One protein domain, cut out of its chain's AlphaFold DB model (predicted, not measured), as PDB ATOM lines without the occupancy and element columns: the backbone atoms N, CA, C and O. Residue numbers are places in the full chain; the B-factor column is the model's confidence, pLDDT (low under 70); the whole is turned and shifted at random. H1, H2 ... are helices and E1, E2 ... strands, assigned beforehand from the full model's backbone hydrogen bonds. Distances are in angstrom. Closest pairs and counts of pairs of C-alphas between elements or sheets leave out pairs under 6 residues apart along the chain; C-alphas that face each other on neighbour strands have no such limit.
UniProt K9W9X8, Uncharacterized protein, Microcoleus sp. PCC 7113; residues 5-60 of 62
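Overview. This is residues 5 to 60 of the 62 residues of an uncharacterized protein of Microcoleus sp. PCC 7113 (UniProt K9W9X8). Four short helices and one three-residue strand make a small rounded body: H4, the longest helix, meets H1 near Ala 16 and Ala 50 as an L, and H1 meets H3 near Ala 9 and Val 37. H2 and the strand E1 lie away from H4, H2 near H1, and residues 5 to 6 run beside E1; residues 55 to 60, the last of H4 and the two after it, stick out. The printed part has 56 residues, with the named elements in the order H1, H2, E1, H3, H4. The class is mostly helix, and the one named strand pairs with no named strand. The whole is compact, with a radius of gyration of the C-alphas of 10.3 A and spans of 28 by 23 by 22 A.

Arrangement. H4, residues 49 to 58, touches H1, residues 9 to 17; the closest C-alphas, those of Ala 16 and Ala 50, are 5.0 A apart. Their lines stand about perpendicular, at 73 degrees. H1 touches H3, residues 35 to 42, with the C-alphas of Ala 9 and Val 37 closest at 5.2 A. These two run the same way at a tilt of 35.0 degrees, only just steep. H3 and H4 only just touch, with 3 pairs of C-alphas within 8 A, and touch only at the corner by their link; the closest C-alphas, those of Ile 41 and Lys 51, are 5.9 A apart. They run opposite ways at a steep tilt of 52 degrees. H2, residues 22 to 27, touches no helix but is near H1, and it is apart from H3 and H4. E1, residues 30 to 32, is apart from H1 and H4; its closest C-alpha to H2 is that of Ile 31, 7.4 A from that of Ser 25. Residues 5 to 6 pair with residues 31 to 32 of E1, parallel. In H1, H2, H3 and H4 every O i to N i+4 pair is within hydrogen-bond range.

Along the chain. H4 is 14.7 A from first to last C-alpha, from Pro 49 at (4.357, -19.890, -21.053) to Arg 58 at (-1.616, -31.813, -14.939). H1 begins with C-alpha 9 at (3.370, -16.840, -9.078) and is 12.2 A long. H3 is 10.5 A long, H2 8.8 A and E1 6.5 A.

Size, cuts and confidence. The two C-alphas farthest apart are those of Gly 29 and Pro 45, 28.2 A. The printed part, residues 5 to 60, has no cut. The links H1 to H2, H2 to E1 and E1 to H3 are tight, and the link H3 to H4 is short, with 6 residues. The mean pLDDT of the printed part is 92.8; residues 59 to 60 are under 70.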
ATOM      1  N   TRP A   5       9.127 -27.765  -2.701       95.50
ATOM      2  CA  TRP A   5       9.025 -26.309  -2.829       95.50
ATOM      3  C   TRP A   5       7.579 -25.881  -3.014       95.50
ATOM      4  O   TRP A   5       6.889 -26.369  -3.901       95.50
ATOM      5  N   VAL A   6       7.149 -24.920  -2.199       96.12
ATOM      6  CA  VAL A   6       5.931 -24.152  -2.461       96.12
ATOM      7  C   VAL A   6       6.322 -22.973  -3.342       96.12
ATOM      8  O   VAL A   6       7.135 -22.144  -2.930       96.12
ATOM      9  N   VAL A   7       5.781 -22.908  -4.555       96.06
ATOM     10  CA  VAL A   7       6.205 -21.920  -5.556       96.06
ATOM     11  C   VAL A   7       5.136 -20.839  -5.713       96.06
ATOM     12  O   VAL A   7       3.961 -21.135  -5.923       96.06
ATOM     13  N   ASN A   8       5.550 -19.575  -5.582       97.50
ATOM     14  CA  ASN A   8       4.695 -18.406  -5.804       97.50
ATOM     15  C   ASN A   8       4.474 -18.146  -7.313       97.50
ATOM     16  O   ASN A   8       5.147 -18.744  -8.152       97.50
ATOM     17  N   ALA A   9       3.595 -17.212  -7.681       96.94
ATOM     18  CA  ALA A   9       3.370 -16.840  -9.078       96.94
ATOM     19  C   ALA A   9       4.612 -16.212  -9.730       96.94
ATOM     20  O   ALA A   9       4.979 -16.574 -10.847       96.94
ATOM     21  N   SER A  10       5.307 -15.304  -9.036       97.19
ATOM     22  CA  SER A  10       6.405 -14.549  -9.651       97.19
ATOM     23  C   SER A  10       7.582 -15.415 -10.137       97.19
ATOM     24  O   SER A  10       8.021 -15.178 -11.266       97.19
ATOM     25  N   PRO A  11       8.063 -16.455  -9.420       96.44
ATOM     26  CA  PRO A  11       9.061 -17.373  -9.969       96.44
ATOM     27  C   PRO A  11       8.557 -18.167 -11.177       96.44
ATOM     28  O   PRO A  11       9.311 -18.322 -12.133       96.44
ATOM     29  N   LEU A  12       7.293 -18.618 -11.176       96.38
ATOM     30  CA  LEU A  12       6.706 -19.313 -12.329       96.38
ATOM     31  C   LEU A  12       6.715 -18.406 -13.561       96.38
ATOM     32  O   LEU A  12       7.201 -18.801 -14.615       96.38
ATOM     33  N   ILE A  13       6.243 -17.168 -13.410       96.38
ATOM     34  CA  ILE A  13       6.161 -16.194 -14.505       96.38
ATOM     35  C   ILE A  13       7.553 -15.850 -15.041       96.38
ATOM     36  O   ILE A  13       7.753 -15.835 -16.256       96.38
ATOM     37  N   VAL A  14       8.514 -15.557 -14.160       97.88
ATOM     38  CA  VAL A  14       9.867 -15.163 -14.573       97.88
ATOM     39  C   VAL A  14      10.568 -16.315 -15.282       97.88
ATOM     40  O   VAL A  14      11.054 -16.119 -16.392       97.88
ATOM     41  N   LEU A  15      10.574 -17.514 -14.690       98.00
ATOM     42  CA  LEU A  15      11.250 -18.676 -15.270       98.00
ATOM     43  C   LEU A  15      10.594 -19.129 -16.578       98.00
ATOM     44  O   LEU A  15      11.301 -19.493 -17.515       98.00
ATOM     45  N   ALA A  16       9.267 -19.049 -16.676       96.81
ATOM     46  CA  ALA A  16       8.534 -19.306 -17.909       96.81
ATOM     47  C   ALA A  16       8.941 -18.341 -19.034       96.81
ATOM     48  O   ALA A  16       9.255 -18.778 -20.138       96.81
ATOM     49  N   LYS A  17       8.983 -17.032 -18.749       96.06
ATOM     50  CA  LYS A  17       9.318 -15.994 -19.741       96.06
ATOM     51  C   LYS A  17      10.743 -16.094 -20.278       96.06
ATOM     52  O   LYS A  17      10.978 -15.689 -21.411       96.06
ATOM     53  N   ILE A  18      11.679 -16.603 -19.479       97.75
ATOM     54  CA  ILE A  18      13.081 -16.788 -19.891       97.75
ATOM     55  C   ILE A  18      13.386 -18.223 -20.344       97.75
ATOM     56  O   ILE A  18      14.552 -18.573 -20.511       97.75
ATOM     57  N   SER A  19      12.364 -19.065 -20.524       97.00
ATOM     58  CA  SER A  19      12.501 -20.470 -20.941       97.00
ATOM     59  C   SER A  19      13.336 -21.344 -19.987       97.00
ATOM     60  O   SER A  19      13.965 -22.313 -20.407       97.00
ATOM     61  N   GLN A  20      13.332 -21.030 -18.688       97.81
ATOM     62  CA  GLN A  20      14.069 -21.745 -17.633       97.81
ATOM     63  C   GLN A  20      13.154 -22.432 -16.603       97.81
ATOM     64  O   GLN A  20      13.597 -22.816 -15.526       97.81
ATOM     65  N   ILE A  21      11.861 -22.602 -16.899       96.25
ATOM     66  CA  ILE A  21      10.903 -23.201 -15.948       96.25
ATOM     67  C   ILE A  21      11.190 -24.677 -15.621       96.25
ATOM     68  O   ILE A  21      10.851 -25.137 -14.533       96.25
ATOM     69  N   HIS A  22      11.899 -25.388 -16.504       93.38
ATOM     70  CA  HIS A  22      12.381 -26.758 -16.284       93.38
ATOM     71  C   HIS A  22      13.305 -26.886 -15.061       93.38
ATOM     72  O   HIS A  22      13.338 -27.940 -14.424       93.38
ATOM     73  N   LEU A  23      13.989 -25.805 -14.662       95.19
ATOM     74  CA  LEU A  23      14.846 -25.796 -13.474       95.19
ATOM     75  C   LEU A  23      14.068 -26.109 -12.192       95.19
ATOM     76  O   LEU A  23      14.645 -26.629 -11.240       95.19
ATOM     77  N   LEU A  24      12.761 -25.820 -12.147       93.25
ATOM     78  CA  LEU A  24      11.939 -26.186 -10.997       93.25
ATOM     79  C   LEU A  24      11.873 -27.707 -10.836       93.25
ATOM     80  O   LEU A  24      12.079 -28.189  -9.729       93.25
ATOM     81  N   SER A  25      11.633 -28.456 -11.917       88.88
ATOM     82  CA  SER A  25      11.560 -29.925 -11.882       88.88
ATOM     83  C   SER A  25      12.928 -30.598 -11.753       88.88
ATOM     84  O   SER A  25      13.018 -31.696 -11.217       88.88
ATOM     85  N   GLU A  26      14.004 -29.957 -12.213       92.69
ATOM     86  CA  GLU A  26      15.363 -30.504 -12.080       92.69
ATOM     87  C   GLU A  26      15.946 -30.325 -10.671       92.69
ATOM     88  O   GLU A  26      16.718 -31.158 -10.197       92.69
ATOM     89  N   LEU A  27      15.594 -29.231  -9.988       92.88
ATOM     90  CA  LEU A  27      16.164 -28.874  -8.682       92.88
ATOM     91  C   LEU A  27      15.260 -29.247  -7.498       92.88
ATOM     92  O   LEU A  27      15.722 -29.260  -6.348       92.88
ATOM     93  N   CYS A  28      13.982 -29.521  -7.761       91.62
ATOM     94  CA  CYS A  28      12.973 -29.843  -6.766       91.62
ATOM     95  C   CYS A  28      12.215 -31.102  -7.179       91.62
ATOM     96  O   CYS A  28      11.667 -31.164  -8.273       91.62
ATOM     97  N   GLY A  29      12.163 -32.092  -6.290       87.94
ATOM     98  CA  GLY A  29      11.447 -33.327  -6.590       87.94
ATOM     99  C   GLY A  29       9.944 -33.229  -6.381       87.94
ATOM    100  O   GLY A  29       9.215 -33.936  -7.058       87.94
ATOM    101  N   ASP A  30       9.489 -32.337  -5.494       91.44
ATOM    102  CA  ASP A  30       8.066 -32.106  -5.240       91.44
ATOM    103  C   ASP A  30       7.735 -30.611  -5.338       91.44
ATOM    104  O   ASP A  30       8.046 -29.817  -4.441       91.44
ATOM    105  N   ILE A  31       7.054 -30.208  -6.406       92.56
ATOM    106  CA  ILE A  31       6.575 -28.833  -6.573       92.56
ATOM    107  C   ILE A  31       5.127 -28.745  -6.092       92.56
ATOM    108  O   ILE A  31       4.258 -29.473  -6.558       92.56
ATOM    109  N   ILE A  32       4.853 -27.815  -5.179       93.75
ATOM    110  CA  ILE A  32       3.508 -27.495  -4.703       93.75
ATOM    111  C   ILE A  32       3.143 -26.094  -5.186       93.75
ATOM    112  O   ILE A  32       3.795 -25.111  -4.829       93.75
ATOM    113  N   VAL A  33       2.073 -25.996  -5.974       94.50
ATOM    114  CA  VAL A  33       1.526 -24.716  -6.444       94.50
ATOM    115  C   VAL A  33       0.208 -24.444  -5.710       94.50
ATOM    116  O   VAL A  33      -0.749 -25.199  -5.884       94.50
ATOM    117  N   PRO A  34       0.121 -23.395  -4.872       96.12
ATOM    118  CA  PRO A  34      -1.122 -23.048  -4.188       96.12
ATOM    119  C   PRO A  34      -2.250 -22.684  -5.162       96.12
ATOM    120  O   PRO A  34      -2.013 -22.036  -6.179       96.12
ATOM    121  N   ASN A  35      -3.503 -22.985  -4.805       95.50
ATOM    122  CA  ASN A  35      -4.670 -22.649  -5.638       95.50
ATOM    123  C   ASN A  35      -4.778 -21.149  -5.975       95.50
ATOM    124  O   ASN A  35      -5.201 -20.801  -7.073       95.50
ATOM    125  N   GLY A  36      -4.361 -20.258  -5.067       97.12
ATOM    126  CA  GLY A  36      -4.316 -18.817  -5.344       97.12
ATOM    127  C   GLY A  36      -3.335 -18.454  -6.464       97.12
ATOM    128  O   GLY A  36      -3.656 -17.631  -7.314       97.12
ATOM    129  N   VAL A  37      -2.186 -19.135  -6.525       96.88
ATOM    130  CA  VAL A  37      -1.194 -18.967  -7.598       96.88
ATOM    131  C   VAL A  37      -1.743 -19.510  -8.916       96.88
ATOM    132  O   VAL A  37      -1.633 -18.850  -9.943       96.88
ATOM    133  N   VAL A  38      -2.402 -20.674  -8.891       95.69
ATOM    134  CA  VAL A  38      -3.089 -21.233 -10.068       95.69
ATOM    135  C   VAL A  38      -4.111 -20.239 -10.631       95.69
ATOM    136  O   VAL A  38      -4.159 -20.027 -11.842       95.69
ATOM    137  N   ALA A  39      -4.916 -19.616  -9.767       96.31
ATOM    138  CA  ALA A  39      -5.898 -18.613 -10.172       96.31
ATOM    139  C   ALA A  39      -5.236 -17.374 -10.799       96.31
ATOM    140  O   ALA A  39      -5.694 -16.918 -11.843       96.31
ATOM    141  N   GLU A  40      -4.142 -16.876 -10.216       96.81
ATOM    142  CA  GLU A  40      -3.381 -15.740 -10.751       96.81
ATOM    143  C   GLU A  40      -2.808 -16.035 -12.147       96.81
ATOM    144  O   GLU A  40      -2.995 -15.245 -13.073       96.81
ATOM    145  N   ILE A  41      -2.173 -17.198 -12.330       96.25
ATOM    146  CA  ILE A  41      -1.596 -17.602 -13.623       96.25
ATOM    147  C   ILE A  41      -2.682 -17.770 -14.695       96.25
ATOM    148  O   ILE A  41      -2.472 -17.401 -15.851       96.25
ATOM    149  N   ASN A  42      -3.860 -18.279 -14.329       94.81
ATOM    150  CA  ASN A  42      -4.947 -18.530 -15.279       94.81
ATOM    151  C   ASN A  42      -5.589 -17.262 -15.864       94.81
ATOM    152  O   ASN A  42      -6.246 -17.363 -16.900       94.81
ATOM    153  N   ILE A  43      -5.382 -16.090 -15.251       96.31
ATOM    154  CA  ILE A  43      -5.829 -14.793 -15.793       96.31
ATOM    155  C   ILE A  43      -5.036 -14.416 -17.057       96.31
ATOM    156  O   ILE A  43      -5.514 -13.638 -17.883       96.31
ATOM    157  N   ALA A  44      -3.827 -14.960 -17.232       93.06
ATOM    158  CA  ALA A  44      -3.004 -14.676 -18.397       93.06
ATOM    159  C   ALA A  44      -3.604 -15.260 -19.698       93.06
ATOM    160  O   ALA A  44      -4.350 -16.250 -19.644       93.06
ATOM    161  N   PRO A  45      -3.245 -14.695 -20.871       95.00
ATOM    162  CA  PRO A  45      -3.579 -15.268 -22.175       95.00
ATOM    163  C   PRO A  45      -3.148 -16.735 -22.311       95.00
ATOM    164  O   PRO A  45      -2.231 -17.191 -21.624       95.00
ATOM    165  N   ASP A  46      -3.801 -17.475 -23.205       92.81
ATOM    166  CA  ASP A  46      -3.588 -18.923 -23.359       92.81
ATOM    167  C   ASP A  46      -2.199 -19.292 -23.897       92.81
ATOM    168  O   ASP A  46      -1.727 -20.401 -23.661       92.81
ATOM    169  N   ASP A  47      -1.512 -18.358 -24.552       92.88
ATOM    170  CA  ASP A  47      -0.130 -18.509 -25.015       92.88
ATOM    171  C   ASP A  47       0.918 -18.146 -23.946       92.88
ATOM    172  O   ASP A  47       2.124 -18.218 -24.198       92.88
ATOM    173  N   ASN A  48       0.493 -17.780 -22.729       94.50
ATOM    174  CA  ASN A  48       1.420 -17.466 -21.653       94.50
ATOM    175  C   ASN A  48       2.225 -18.719 -21.255       94.50
ATOM    176  O   ASN A  48       1.630 -19.720 -20.840       94.50
ATOM    177  N   PRO A  49       3.573 -18.678 -21.266       95.56
ATOM    178  CA  PRO A  49       4.357 -19.890 -21.053       95.56
ATOM    179  C   PRO A  49       4.200 -20.497 -19.646       95.56
ATOM    180  O   PRO A  49       4.331 -21.709 -19.491       95.56
ATOM    181  N   ALA A  50       3.867 -19.702 -18.618       95.50
ATOM    182  CA  ALA A  50       3.617 -20.228 -17.270       95.50
ATOM    183  C   ALA A  50       2.286 -20.992 -17.202       95.50
ATOM    184  O   ALA A  50       2.193 -22.026 -16.539       95.50
ATOM    185  N   LYS A  51       1.268 -20.508 -17.924       95.62
ATOM    186  CA  LYS A  51      -0.039 -21.163 -18.034       95.62
ATOM    187  C   LYS A  51       0.077 -22.482 -18.797       95.62
ATOM    188  O   LYS A  51      -0.402 -23.506 -18.315       95.62
ATOM    189  N   LEU A  52       0.796 -22.478 -19.921       94.69
ATOM    190  CA  LEU A  52       1.083 -23.687 -20.701       94.69
ATOM    191  C   LEU A  52       1.841 -24.738 -19.879       94.69
ATOM    192  O   LEU A  52       1.488 -25.916 -19.909       94.69
ATOM    193  N   TRP A  53       2.834 -24.321 -19.091       93.50
ATOM    194  CA  TRP A  53       3.566 -25.233 -18.210       93.50
ATOM    195  C   TRP A  53       2.675 -25.854 -17.123       93.50
ATOM    196  O   TRP A  53       2.773 -27.053 -16.865       93.50
ATOM    197  N   MET A  54       1.757 -25.086 -16.525       90.19
ATOM    198  CA  MET A  54       0.801 -25.640 -15.557       90.19
ATOM    199  C   MET A  54      -0.148 -26.676 -16.170       90.19
ATOM    200  O   MET A  54      -0.507 -27.639 -15.493       90.19
ATOM    201  N   VAL A  55      -0.567 -26.491 -17.427       88.56
ATOM    202  CA  VAL A  55      -1.369 -27.495 -18.148       88.56
ATOM    203  C   VAL A  55      -0.548 -28.761 -18.368       88.56
ATOM    204  O   VAL A  55      -1.042 -29.849 -18.089       88.56
ATOM    205  N   ALA A  56       0.709 -28.619 -18.796       84.88
ATOM    206  CA  ALA A  56       1.599 -29.753 -19.018       84.88
ATOM    207  C   ALA A  56       1.795 -30.596 -17.751       84.88
ATOM    208  O   ALA A  56       1.739 -31.814 -17.847       84.88
ATOM    209  N   LEU A  57       1.943 -29.973 -16.573       77.94
ATOM    210  CA  LEU A  57       2.056 -30.701 -15.301       77.94
ATOM    211  C   LEU A  57       0.839 -31.582 -15.000       77.94
ATOM    212  O   LEU A  57       1.003 -32.727 -14.600       77.94
ATOM    213  N   ARG A  58      -0.377 -31.070 -15.228       73.75
ATOM    214  CA  ARG A  58      -1.616 -31.813 -14.939       73.75
ATOM    215  C   ARG A  58      -1.802 -33.047 -15.820       73.75
ATOM    216  O   ARG A  58      -2.506 -33.957 -15.414       73.75
ATOM    217  N   LEU A  59      -1.195 -33.068 -17.006       63.88
ATOM    218  CA  LEU A  59      -1.261 -34.204 -17.931       63.88
ATOM    219  C   LEU A  59      -0.300 -35.343 -17.562       63.88
ATOM    220  O   LEU A  59      -0.385 -36.404 -18.166       63.88
ATOM    221  N   VAL A  60       0.632 -35.126 -16.626       59.19
ATOM    222  CA  VAL A  60       1.565 -36.167 -16.150       59.19
ATOM    223  C   VAL A  60       1.023 -36.887 -14.905       59.19
ATOM    224  O   VAL A  60       1.538 -37.937 -14.535       59.19
TER     225      VAL A  60